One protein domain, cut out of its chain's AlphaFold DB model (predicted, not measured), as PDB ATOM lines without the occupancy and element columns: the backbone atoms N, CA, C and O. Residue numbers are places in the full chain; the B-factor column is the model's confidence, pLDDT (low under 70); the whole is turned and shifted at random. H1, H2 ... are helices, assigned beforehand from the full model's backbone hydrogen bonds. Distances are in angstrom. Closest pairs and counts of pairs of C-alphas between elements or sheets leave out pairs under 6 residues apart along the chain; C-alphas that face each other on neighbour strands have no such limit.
ATOM      1  N   THR A   2     155.814 176.814 151.955       93.69
ATOM      2  CA  THR A   2     156.825 177.841 151.663       93.69
ATOM      3  C   THR A   2     157.388 178.525 152.915       93.69
ATOM      4  O   THR A   2     158.590 178.751 152.989       93.69
ATOM      5  N   GLN A   3     156.553 178.788 153.930       94.88
ATOM      6  CA  GLN A   3     156.960 179.434 155.186       94.88
ATOM      7  C   GLN A   3     158.047 178.639 155.931       94.88
ATOM      8  O   GLN A   3     159.097 179.181 156.264       94.88
ATOM      9  N   LEU A   4     157.824 177.333 156.123       94.81
ATOM     10  CA  LEU A   4     158.771 176.432 156.791       94.81
ATOM     11  C   LEU A   4     160.095 176.328 156.030       94.81
ATOM     12  O   LEU A   4     161.158 176.265 156.640       94.81
ATOM     13  N   SER A   5     160.041 176.336 154.699       95.75
ATOM     14  CA  SER A   5     161.242 176.315 153.863       95.75
ATOM     15  C   SER A   5     162.046 177.606 153.990       95.75
ATOM     16  O   SER A   5     163.263 177.538 154.103       95.75
ATOM     17  N   VAL A   6     161.388 178.770 154.049       96.88
ATOM     18  CA  VAL A   6     162.051 180.062 154.307       96.88
ATOM     19  C   VAL A   6     162.763 180.053 155.662       96.88
ATOM     20  O   VAL A   6     163.925 180.446 155.734       96.88
ATOM     21  N   ILE A   7     162.107 179.560 156.716       96.50
ATOM     22  CA  ILE A   7     162.720 179.428 158.047       96.50
ATOM     23  C   ILE A   7     163.929 178.482 157.980       96.50
ATOM     24  O   ILE A   7     165.046 178.872 158.316       96.50
ATOM     25  N   SER A   8     163.738 177.268 157.452       96.44
ATOM     26  CA  SER A   8     164.797 176.255 157.373       96.44
ATOM     27  C   SER A   8     166.002 176.730 156.564       96.44
ATOM     28  O   SER A   8     167.134 176.516 156.989       96.44
ATOM     29  N   PHE A   9     165.787 177.380 155.420       97.06
ATOM     30  CA  PHE A   9     166.871 177.881 154.573       97.06
ATOM     31  C   PHE A   9     167.648 179.033 155.207       97.06
ATOM     32  O   PHE A   9     168.802 179.262 154.848       97.06
ATOM     33  N   TYR A  10     167.040 179.762 156.141       96.94
ATOM     34  CA  TYR A  10     167.721 180.805 156.897       96.94
ATOM     35  C   TYR A  10     168.505 180.255 158.097       96.94
ATOM     36  O   TYR A  10     169.601 180.753 158.376       96.94
ATOM     37  N   GLU A  11     167.942 179.277 158.813       95.44
ATOM     38  CA  GLU A  11     168.470 178.759 160.085       95.44
ATOM     39  C   GLU A  11     169.479 177.617 159.918       95.44
ATOM     40  O   GLU A  11     170.366 177.461 160.757       95.44
ATOM     41  N   VAL A  12     169.367 176.824 158.849       95.38
ATOM     42  CA  VAL A  12     170.229 175.662 158.609       95.38
ATOM     43  C   VAL A  12     171.263 175.991 157.539       95.38
ATOM     44  O   VAL A  12     170.934 176.165 156.363       95.38
ATOM     45  N   ASP A  13     172.533 176.025 157.939       90.31
ATOM     46  CA  ASP A  13     173.647 176.270 157.023       90.31
ATOM     47  C   ASP A  13     173.657 175.271 155.854       90.31
ATOM     48  O   ASP A  13     173.408 174.077 156.020       90.31
ATOM     49  N   TYR A  14     173.981 175.774 154.658       90.69
ATOM     50  CA  TYR A  14     174.071 175.005 153.406       90.69
ATOM     51  C   TYR A  14     172.779 174.288 152.968       90.69
ATOM     52  O   TYR A  14     172.835 173.429 152.092       90.69
ATOM     53  N   SER A  15     171.620 174.639 153.535       95.75
ATOM     54  CA  SER A  15     170.334 174.032 153.162       95.75
ATOM     55  C   SER A  15     169.594 174.755 152.031       95.75
ATOM     56  O   SER A  15     168.693 174.166 151.441       95.75
ATOM     57  N   PHE A  16     169.952 176.010 151.728       97.31
ATOM     58  CA  PHE A  16     169.251 176.834 150.739       97.31
ATOM     59  C   PHE A  16     169.253 176.203 149.338       97.31
ATOM     60  O   PHE A  16     170.309 175.970 148.749       97.31
ATOM     61  N   ASP A  17     168.049 176.000 148.794       98.00
ATOM     62  CA  ASP A  17     167.796 175.494 147.445       98.00
ATOM     63  C   ASP A  17     166.922 176.502 146.681       98.00
ATOM     64  O   ASP A  17     165.720 176.650 146.936       98.00
ATOM     65  N   LEU A  18     167.550 177.235 145.754       97.69
ATOM     66  CA  LEU A  18     166.889 178.271 144.962       97.69
ATOM     67  C   LEU A  18     165.756 177.704 144.079       97.69
ATOM     68  O   LEU A  18     164.642 178.230 144.174       97.69
ATOM     69  N   PRO A  19     165.979 176.666 143.239       98.19
ATOM     70  CA  PRO A  19     164.907 176.058 142.453       98.19
ATOM     71  C   PRO A  19     163.704 175.632 143.293       98.19
ATOM     72  O   PRO A  19     162.561 175.886 142.903       98.19
ATOM     73  N   TYR A  20     163.946 175.020 144.453       98.06
ATOM     74  CA  TYR A  20     162.877 174.616 145.356       98.06
ATOM     75  C   TYR A  20     162.076 175.826 145.854       98.06
ATOM     76  O   TYR A  20     160.846 175.828 145.757       98.06
ATOM     77  N   LEU A  21     162.751 176.871 146.352       97.81
ATOM     78  CA  LEU A  21     162.067 178.050 146.890       97.81
ATOM     79  C   LEU A  21     161.247 178.769 145.814       97.81
ATOM     80  O   LEU A  21     160.084 179.100 146.046       97.81
ATOM     81  N   GLN A  22     161.820 178.954 144.622       98.25
ATOM     82  CA  GLN A  22     161.118 179.564 143.491       98.25
ATOM     83  C   GLN A  22     159.864 178.775 143.113       98.25
ATOM     84  O   GLN A  22     158.813 179.371 142.895       98.25
ATOM     85  N   ASN A  23     159.949 177.445 143.056       98.25
ATOM     86  CA  ASN A  23     158.794 176.609 142.736       98.25
ATOM     87  C   ASN A  23     157.717 176.697 143.822       98.25
ATOM     88  O   ASN A  23     156.551 176.886 143.499       98.25
ATOM     89  N   SER A  24     158.106 176.672 145.097       98.00
ATOM     90  CA  SER A  24     157.173 176.821 146.219       98.00
ATOM     91  C   SER A  24     156.415 178.160 146.186       98.00
ATOM     92  O   SER A  24     155.210 178.217 146.446       98.00
ATOM     93  N   ILE A  25     157.102 179.246 145.819       97.75
ATOM     94  CA  ILE A  25     156.491 180.572 145.641       97.75
ATOM     95  C   ILE A  25     155.560 180.590 144.413       97.75
ATOM     96  O   ILE A  25     154.453 181.122 144.507       97.75
ATOM     97  N   ARG A  26     155.945 179.967 143.290       97.69
ATOM     98  CA  ARG A  26     155.088 179.844 142.091       97.69
ATOM     99  C   ARG A  26     153.822 179.024 142.352       97.69
ATOM    100  O   ARG A  26     152.750 179.405 141.906       97.69
ATOM    101  N   GLU A  27     153.897 177.959 143.141       97.88
ATOM    102  CA  GLU A  27     152.702 177.193 143.526       97.88
ATOM    103  C   GLU A  27     151.704 178.054 144.320       97.88
ATOM    104  O   GLU A  27     150.487 177.971 144.119       97.88
ATOM    105  N   SER A  28     152.214 178.933 145.190       96.81
ATOM    106  CA  SER A  28     151.394 179.903 145.927       96.81
ATOM    107  C   SER A  28     150.784 180.961 144.997       96.81
ATOM    108  O   SER A  28     149.617 181.322 145.161       96.81
ATOM    109  N   HIS A  29     151.540 181.419 143.993       97.88
ATOM    110  CA  HIS A  29     151.081 182.339 142.944       97.88
ATOM    111  C   HIS A  29     149.913 181.760 142.146       97.88
ATOM    112  O   HIS A  29     148.845 182.376 142.067       97.88
ATOM    113  N   ASP A  30     150.093 180.551 141.614       97.88
ATOM    114  CA  ASP A  30     149.100 179.852 140.801       97.88
ATOM    115  C   ASP A  30     147.824 179.589 141.600       97.88
ATOM    116  O   ASP A  30     146.713 179.834 141.120       97.88
ATOM    117  N   THR A  31     147.974 179.163 142.857       97.81
ATOM    118  CA  THR A  31     146.844 178.932 143.764       97.81
ATOM    119  C   THR A  31     146.078 180.225 144.031       97.81
ATOM    120  O   THR A  31     144.849 180.248 143.916       97.81
ATOM    121  N   LEU A  32     146.778 181.325 144.329       97.62
ATOM    122  CA  LEU A  32     146.145 182.623 144.549       97.62
ATOM    123  C   LEU A  32     145.391 183.083 143.297       97.62
ATOM    124  O   LEU A  32     144.205 183.409 143.385       97.62
ATOM    125  N   LYS A  33     146.038 183.061 142.124       97.38
ATOM    126  CA  LYS A  33     145.404 183.451 140.854       97.38
ATOM    127  C   LYS A  33     144.194 182.594 140.538       97.38
ATOM    128  O   LYS A  33     143.161 183.141 140.149       97.38
ATOM    129  N   MET A  34     144.278 181.283 140.754       97.62
ATOM    130  CA  MET A  34     143.161 180.369 140.538       97.62
ATOM    131  C   MET A  34     141.917 180.802 141.323       97.62
ATOM    132  O   MET A  34     140.815 180.768 140.767       97.62
ATOM    133  N   VAL A  35     142.095 181.237 142.574       98.06
ATOM    134  CA  VAL A  35     141.009 181.681 143.460       98.06
ATOM    135  C   VAL A  35     140.457 183.045 143.042       98.06
ATOM    136  O   VAL A  35     139.243 183.235 143.022       98.06
ATOM    137  N   VAL A  36     141.314 184.002 142.682       97.94
ATOM    138  CA  VAL A  36     140.896 185.409 142.528       97.94
ATOM    139  C   VAL A  36     140.586 185.839 141.089       97.94
ATOM    140  O   VAL A  36     139.939 186.868 140.893       97.94
ATOM    141  N   GLN A  37     140.974 185.056 140.075       97.25
ATOM    142  CA  GLN A  37     140.822 185.402 138.647       97.25
ATOM    143  C   GLN A  37     139.389 185.748 138.212       97.25
ATOM    144  O   GLN A  37     139.205 186.527 137.285       97.25
ATOM    145  N   ARG A  38     138.361 185.195 138.872       97.88
ATOM    146  CA  ARG A  38     136.942 185.461 138.549       97.88
ATOM    147  C   ARG A  38     136.356 186.668 139.285       97.88
ATOM    148  O   ARG A  38     135.208 187.025 139.041       97.88
ATOM    149  N   HIS A  39     137.118 187.261 140.197       97.81
ATOM    150  CA  HIS A  39     136.650 188.303 141.113       97.81
ATOM    151  C   HIS A  39     137.427 189.610 140.972       97.81
ATOM    152  O   HIS A  39     136.951 190.660 141.400       97.81
ATOM    153  N   LEU A  40     138.620 189.553 140.384       97.94
ATOM    154  CA  LEU A  40     139.508 190.692 140.242       97.94
ATOM    155  C   LEU A  40     139.607 191.158 138.794       97.94
ATOM    156  O   LEU A  40     139.423 190.401 137.845       97.94
ATOM    157  N   THR A  41     139.923 192.440 138.642       98.19
ATOM    158  CA  THR A  41     140.252 193.017 137.340       98.19
ATOM    159  C   THR A  41     141.624 192.535 136.880       98.19
ATOM    160  O   THR A  41     142.484 192.216 137.701       98.19
ATOM    161  N   GLU A  42     141.865 192.584 135.572       97.88
ATOM    162  CA  GLU A  42     143.179 192.317 134.976       97.88
ATOM    163  C   GLU A  42     144.292 193.137 135.645       97.88
ATOM    164  O   GLU A  42     145.336 192.604 135.999       97.88
ATOM    165  N   LYS A  43     144.026 194.413 135.955       98.25
ATOM    166  CA  LYS A  43     144.972 195.270 136.683       98.25
ATOM    167  C   LYS A  43     145.372 194.692 138.046       98.25
ATOM    168  O   LYS A  43     146.528 194.808 138.437       98.25
ATOM    169  N   SER A  44     144.431 194.115 138.789       98.19
ATOM    170  CA  SER A  44     144.729 193.487 140.080       98.19
ATOM    171  C   SER A  44     145.433 192.138 139.922       98.19
ATOM    172  O   SER A  44     146.259 191.802 140.763       98.19
ATOM    173  N   LEU A  45     145.157 191.393 138.847       98.25
ATOM    174  CA  LEU A  45     145.879 190.158 138.525       98.25
ATOM    175  C   LEU A  45     147.336 190.439 138.137       98.25
ATOM    176  O   LEU A  45     148.227 189.768 138.643       98.25
ATOM    177  N   ASN A  46     147.592 191.486 137.354       98.19
ATOM    178  CA  ASN A  46     148.954 191.886 136.989       98.19
ATOM    179  C   ASN A  46     149.772 192.307 138.217       98.19
ATOM    180  O   ASN A  46     150.951 192.002 138.300       98.19
ATOM    181  N   ARG A  47     149.146 192.939 139.220       98.25
ATOM    182  CA  ARG A  47     149.822 193.241 140.494       98.25
ATOM    183  C   ARG A  47     150.246 191.985 141.250       98.25
ATOM    184  O   ARG A  47     151.271 192.001 141.916       98.25
ATOM    185  N   ILE A  48     149.447 190.920 141.181       98.25
ATOM    186  CA  ILE A  48     149.830 189.625 141.752       98.25
ATOM    187  C   ILE A  48     151.051 189.096 140.992       98.25
ATOM    188  O   ILE A  48     152.024 188.708 141.626       98.25
ATOM    189  N   ASP A  49     151.048 189.158 139.660       98.12
ATOM    190  CA  ASP A  49     152.198 188.746 138.846       98.12
ATOM    191  C   ASP A  49     153.472 189.528 139.205       98.12
ATOM    192  O   ASP A  49     154.482 188.911 139.528       98.12
ATOM    193  N   GLU A  50     153.405 190.860 139.272       98.19
ATOM    194  CA  GLU A  50     154.541 191.730 139.621       98.19
ATOM    195  C   GLU A  50     155.151 191.392 140.995       98.19
ATOM    196  O   GLU A  50     156.373 191.358 141.153       98.19
ATOM    197  N   VAL A  51     154.312 191.123 142.002       98.19
ATOM    198  CA  VAL A  51     154.777 190.768 143.353       98.19
ATOM    199  C   VAL A  51     155.510 189.429 143.340       98.19
ATOM    200  O   VAL A  51     156.604 189.315 143.895       98.19
ATOM    201  N   PHE A  52     154.923 188.408 142.719       98.19
ATOM    202  CA  PHE A  52     155.513 187.071 142.703       98.19
ATOM    203  C   PHE A  52     156.734 186.986 141.780       98.19
ATOM    204  O   PHE A  52     157.679 186.268 142.103       98.19
ATOM    205  N   GLU A  53     156.780 187.749 140.688       97.94
ATOM    206  CA  GLU A  53     157.973 187.885 139.845       97.94
ATOM    207  C   GLU A  53     159.142 188.468 140.648       97.94
ATOM    208  O   GLU A  53     160.224 187.884 140.668       97.94
ATOM    209  N   PHE A  54     158.910 189.545 141.407       97.81
ATOM    210  CA  PHE A  54     159.937 190.123 142.275       97.81
ATOM    211  C   PHE A  54     160.451 189.117 143.314       97.81
ATOM    212  O   PHE A  54     161.658 188.932 143.452       97.81
ATOM    213  N   PHE A  55     159.554 188.419 144.018       96.88
ATOM    214  CA  PHE A  55     159.943 187.449 145.050       96.88
ATOM    215  C   PHE A  55     160.469 186.116 144.506       96.88
ATOM    216  O   PHE A  55     160.931 185.286 145.287       96.88
ATOM    217  N   THR A  56     160.442 185.907 143.191       97.56
ATOM    218  CA  THR A  56     161.092 184.761 142.542       97.56
ATOM    219  C   THR A  56     162.384 185.137 141.822       97.56
ATOM    220  O   THR A  56     163.025 184.246 141.260       97.56
ATOM    221  N   ASP A  57     162.821 186.399 141.880       98.31
ATOM    222  CA  ASP A  57     164.109 186.812 141.328       98.31
ATOM    223  C   ASP A  57     165.264 186.044 141.991       98.31
ATOM    224  O   ASP A  57     165.419 186.015 143.215       98.31
ATOM    225  N   ALA A  58     166.089 185.407 141.158       98.12
ATOM    226  CA  ALA A  58     167.192 184.575 141.622       98.12
ATOM    227  C   ALA A  58     168.219 185.393 142.408       98.12
ATOM    228  O   ALA A  58     168.657 184.967 143.475       98.12
ATOM    229  N   THR A  59     168.553 186.590 141.919       97.88
ATOM    230  CA  THR A  59     169.566 187.448 142.544       97.88
ATOM    231  C   THR A  59     169.107 187.899 143.924       97.88
ATOM    232  O   THR A  59     169.888 187.860 144.878       97.88
ATOM    233  N   LEU A  60     167.840 188.297 144.052       97.50
ATOM    234  CA  LEU A  60     167.220 188.661 145.316       97.50
ATOM    235  C   LEU A  60     167.276 187.497 146.303       97.50
ATOM    236  O   LEU A  60     167.787 187.681 147.406       97.50
ATOM    237  N   LEU A  61     166.781 186.317 145.917       97.69
ATOM    238  CA  LEU A  61     166.716 185.156 146.806       97.69
ATOM    239  C   LEU A  61     168.114 184.672 147.211       97.69
ATOM    240  O   LEU A  61     168.392 184.530 148.399       97.69
ATOM    241  N   GLU A  62     169.035 184.500 146.264       97.25
ATOM    242  CA  GLU A  62     170.419 184.121 146.571       97.25
ATOM    243  C   GLU A  62     171.092 185.141 147.488       97.25
ATOM    244  O   GLU A  62     171.759 184.774 148.459       97.25
ATOM    245  N   THR A  63     170.892 186.435 147.226       97.38
ATOM    246  CA  THR A  63     171.449 187.482 148.081       97.38
ATOM    247  C   THR A  63     170.802 187.452 149.457       97.38
ATOM    248  O   THR A  63     171.525 187.579 150.435       97.38
ATOM    249  N   ALA A  64     169.490 187.263 149.581       97.00
ATOM    250  CA  ALA A  64     168.785 187.245 150.862       97.00
ATOM    251  C   ALA A  64     169.230 186.083 151.764       97.00
ATOM    252  O   ALA A  64     169.471 186.291 152.954       97.00
ATOM    253  N   PHE A  65     169.398 184.885 151.203       96.12
ATOM    254  CA  PHE A  65     169.710 183.674 151.972       96.12
ATOM    255  C   PHE A  65     171.210 183.407 152.161       96.12
ATOM    256  O   PHE A  65     171.587 182.557 152.966       96.12
ATOM    257  N   ARG A  66     172.099 184.150 151.491       94.25
ATOM    258  CA  ARG A  66     173.550 184.019 151.704       94.25
ATOM    259  C   ARG A  66     173.938 184.370 153.147       94.25
ATOM    260  O   ARG A  66     173.568 185.423 153.656       94.25
ATOM    261  N   ALA A  67     174.798 183.559 153.770       90.06
ATOM    262  CA  ALA A  67     175.262 183.775 155.149       90.06
ATOM    263  C   ALA A  67     175.849 185.185 155.391       90.06
ATOM    264  O   ALA A  67     175.482 185.860 156.346       90.06
ATOM    265  N   ASN A  68     176.689 185.673 154.469       92.31
ATOM    266  CA  ASN A  68     177.293 187.015 154.516       92.31
ATOM    267  C   ASN A  68     176.511 188.029 153.664       92.31
ATOM    268  O   ASN A  68     177.080 188.785 152.867       92.31
ATOM    269  N   SER A  69     175.185 187.954 153.712       95.31
ATOM    270  CA  SER A  69     174.307 188.891 153.020       95.31
ATOM    271  C   SER A  69     174.256 190.241 153.739       95.31
ATOM    272  O   SER A  69     174.163 190.257 154.967       95.31
ATOM    273  N   PRO A  70     174.197 191.375 153.014       96.56
ATOM    274  CA  PRO A  70     173.819 192.653 153.623       96.56
ATOM    275  C   PRO A  70     172.397 192.636 154.215       96.56
ATOM    276  O   PRO A  70     172.057 193.503 155.013       96.56
ATOM    277  N   TYR A  71     171.567 191.659 153.842       96.38
ATOM    278  CA  TYR A  71     170.191 191.504 154.309       96.38
ATOM    279  C   TYR A  71     170.044 190.499 155.454       96.38
ATOM    280  O   TYR A  71     168.917 190.222 155.857       96.38
ATOM    281  N   ARG A  72     171.139 189.950 156.001       95.19
ATOM    282  CA  ARG A  72     171.077 188.869 157.003       95.19
ATOM    283  C   ARG A  72     170.253 189.247 158.242       95.19
ATOM    284  O   ARG A  72     169.432 188.444 158.684       95.19
ATOM    285  N   ASP A  73     170.420 190.471 158.746       96.81
ATOM    286  CA  ASP A  73     169.660 190.985 159.895       96.81
ATOM    287  C   ASP A  73     168.176 191.184 159.567       96.81
ATOM    288  O   ASP A  73     167.303 190.901 160.386       96.81
ATOM    289  N   LEU A  74     167.876 191.666 158.356       97.62
ATOM    290  CA  LEU A  74     166.500 191.842 157.893       97.62
ATOM    291  C   LEU A  74     165.805 190.488 157.739       97.62
ATOM    292  O   LEU A  74     164.686 190.320 158.213       97.62
ATOM    293  N   MET A  75     166.485 189.512 157.140       97.50
ATOM    294  CA  MET A  75     165.975 188.151 157.010       97.50
ATOM    295  C   MET A  75     165.749 187.488 158.369       97.50
ATOM    296  O   MET A  75     164.754 186.792 158.529       97.50
ATOM    297  N   GLY A  76     166.595 187.765 159.366       97.75
ATOM    298  CA  GLY A  76     166.375 187.289 160.735       97.75
ATOM    299  C   GLY A  76     165.082 187.821 161.348       97.75
ATOM    300  O   GLY A  76     164.346 187.064 161.975       97.75
ATOM    301  N   LYS A  77     164.758 189.098 161.110       98.19
ATOM    302  CA  LYS A  77     163.477 189.686 161.538       98.19
ATOM    303  C   LYS A  77     162.295 189.058 160.804       98.19
ATOM    304  O   LYS A  77     161.341 188.657 161.451       98.19
ATOM    305  N   ILE A  78     162.395 188.902 159.483       97.38
ATOM    306  CA  ILE A  78     161.348 188.264 158.671       97.38
ATOM    307  C   ILE A  78     161.075 186.838 159.166       97.38
ATOM    308  O   ILE A  78     159.923 186.470 159.356       97.38
ATOM    309  N   VAL A  79     162.114 186.041 159.413       97.19
ATOM    310  CA  VAL A  79     161.972 184.667 159.921       97.19
ATOM    311  C   VAL A  79     161.353 184.643 161.318       97.19
ATOM    312  O   VAL A  79     160.482 183.816 161.575       97.19
ATOM    313  N   ALA A  80     161.736 185.569 162.199       97.81
ATOM    314  CA  ALA A  80     161.122 185.698 163.520       97.81
ATOM    315  C   ALA A  80     159.627 186.058 163.437       97.81
ATOM    316  O   ALA A  80     158.810 185.458 164.141       97.81
ATOM    317  N   ASP A  81     159.259 186.984 162.550       97.56
ATOM    318  CA  ASP A  81     157.867 187.379 162.325       97.56
ATOM    319  C   ASP A  81     157.052 186.219 161.724       97.56
ATOM    320  O   ASP A  81     155.925 185.973 162.155       97.56
ATOM    321  N   ILE A  82     157.631 185.454 160.787       96.31
ATOM    322  CA  ILE A  82     156.992 184.262 160.205       96.31
ATOM    323  C   ILE A  82     156.755 183.195 161.279       96.31
ATOM    324  O   ILE A  82     155.641 182.684 161.373       96.31
ATOM    325  N   ASN A  83     157.766 182.876 162.095       95.38
ATOM    326  CA  ASN A  83     157.631 181.926 163.204       95.38
ATOM    327  C   ASN A  83     156.528 182.365 164.176       95.38
ATOM    328  O   ASN A  83     155.654 181.575 164.518       95.38
ATOM    329  N   THR A  84     156.511 183.648 164.546       96.69
ATOM    330  CA  THR A  84     155.493 184.197 165.453       96.69
ATOM    331  C   THR A  84     154.087 184.048 164.873       96.69
ATOM    332  O   THR A  84     153.198 183.562 165.562       96.69
ATOM    333  N   ALA A  85     153.883 184.418 163.607       95.75
ATOM    334  CA  ALA A  85     152.578 184.312 162.959       95.75
ATOM    335  C   ALA A  85     152.119 182.850 162.786       95.75
ATOM    336  O   ALA A  85     150.923 182.561 162.837       95.75
ATOM    337  N   MET A  86     153.058 181.910 162.617       94.50
ATOM    338  CA  MET A  86     152.757 180.477 162.625       94.50
ATOM    339  C   MET A  86     152.329 179.984 164.012       94.50
ATOM    340  O   MET A  86     151.359 179.233 164.109       94.50
ATOM    341  N   ASP A  87     153.006 180.425 165.072       94.31
ATOM    342  CA  ASP A  87     152.689 180.048 166.453       94.31
ATOM    343  C   ASP A  87     151.344 180.626 166.924       94.31
ATOM    344  O   ASP A  87     150.626 179.981 167.693       94.31
ATOM    345  N   THR A  88     150.975 181.826 166.461       95.50
ATOM    346  CA  THR A  88     149.688 182.465 166.790       95.50
ATOM    347  C   THR A  88     148.526 181.993 165.917       95.50
ATOM    348  O   THR A  88     147.371 182.205 166.287       95.50
ATOM    349  N   GLY A  89     148.803 181.317 164.797       90.38
ATOM    350  CA  GLY A  89     147.789 180.888 163.830       90.38
ATOM    351  C   GLY A  89     147.278 182.011 162.920       90.38
ATOM    352  O   GLY A  89     146.194 181.881 162.357       90.38
TER     353      GLY A  89
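Overview. This is residues 2 to 89 of the 91 residues of an uncharacterized protein of Glossina morsitans morsitans (UniProt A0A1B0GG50). A long helical hairpin, H2 and H3 side by side, makes the longest axis, and residues 38 to 43 at its turn stick out as a free tip. At the hairpin's open end the short helix H4 sits crosswise, H1 folds back over the first part of H2, and H5 crosses H1 on the side away from H2. The printed part has 88 residues with five named helices, H1 to H5 in order along the chain, and no named strand; the class is all helix. It is only just compact, close to loose, with a radius of gyration of the C-alphas of 14.4 A, and it spans 42 by 32 by 20 A.

Along the chain. H1 is residues 2 to 11, 14.4 A from first to last C-alpha, beginning at C-alpha 2 at (156.825, 177.841, 151.663). H2, the longest helix, is residues 18 to 36, 27.1 A, and C-alpha 36 is at (140.896, 185.409, 142.528). H3 is residues 42 to 55, 20.2 A. H4 is residues 58 to 65, 10.7 A. H5 is residues 72 to 88, 24.4 A, ending at C-alpha 88 at (149.688, 182.465, 166.790).

Arrangement. H2 is the hub, touching H1, H3 and H4. H1 and H2 form a helical hairpin at a shallow tilt of 26 degrees, opposite ways; H2 touches H1 with residues 21 to 25 alone, and the closest C-alphas, of Thr 2 and Ser 24, are 5.5 A apart. H2 and H3 form a second helical hairpin at a shallow tilt of 15 degrees, opposite ways, with the closest C-alphas, of His 29 and Phe 52, 6.5 A apart. H4 only just touches H2, with 3 pairs of C-alphas within 8 A and with residue 18 of H2 alone; the closest C-alphas are those of Leu 18 and Glu 62, 7.0 A apart. H5 touches H1 at a steep tilt of 47 degrees, opposite ways, with the closest C-alphas, of Ile 7 and Val 79, 5.6 A apart. H5 touches H4 with residues 72 to 75 alone, about perpendicular at 78 degrees; the closest C-alphas, of Ala 64 and Arg 72, are 6.8 A apart. H5 is apart from H2 and from H3, and H1 is apart from H3. In H1, H2, H3, H4 and H5 every O i to N i+4 pair is within hydrogen-bond range.

Size, cuts and confidence. The two C-alphas farthest apart, those of Arg 38 and Asn 68, are 43.4 A from each other. The printed part, residues 2 to 89, has no cut. The links H2 to H3 and H3 to H4 are tight, H1 to H2 and H4 to H5 are short, and no link is long. The mean pLDDT of the printed part is 96.8, and no printed residue is under 70.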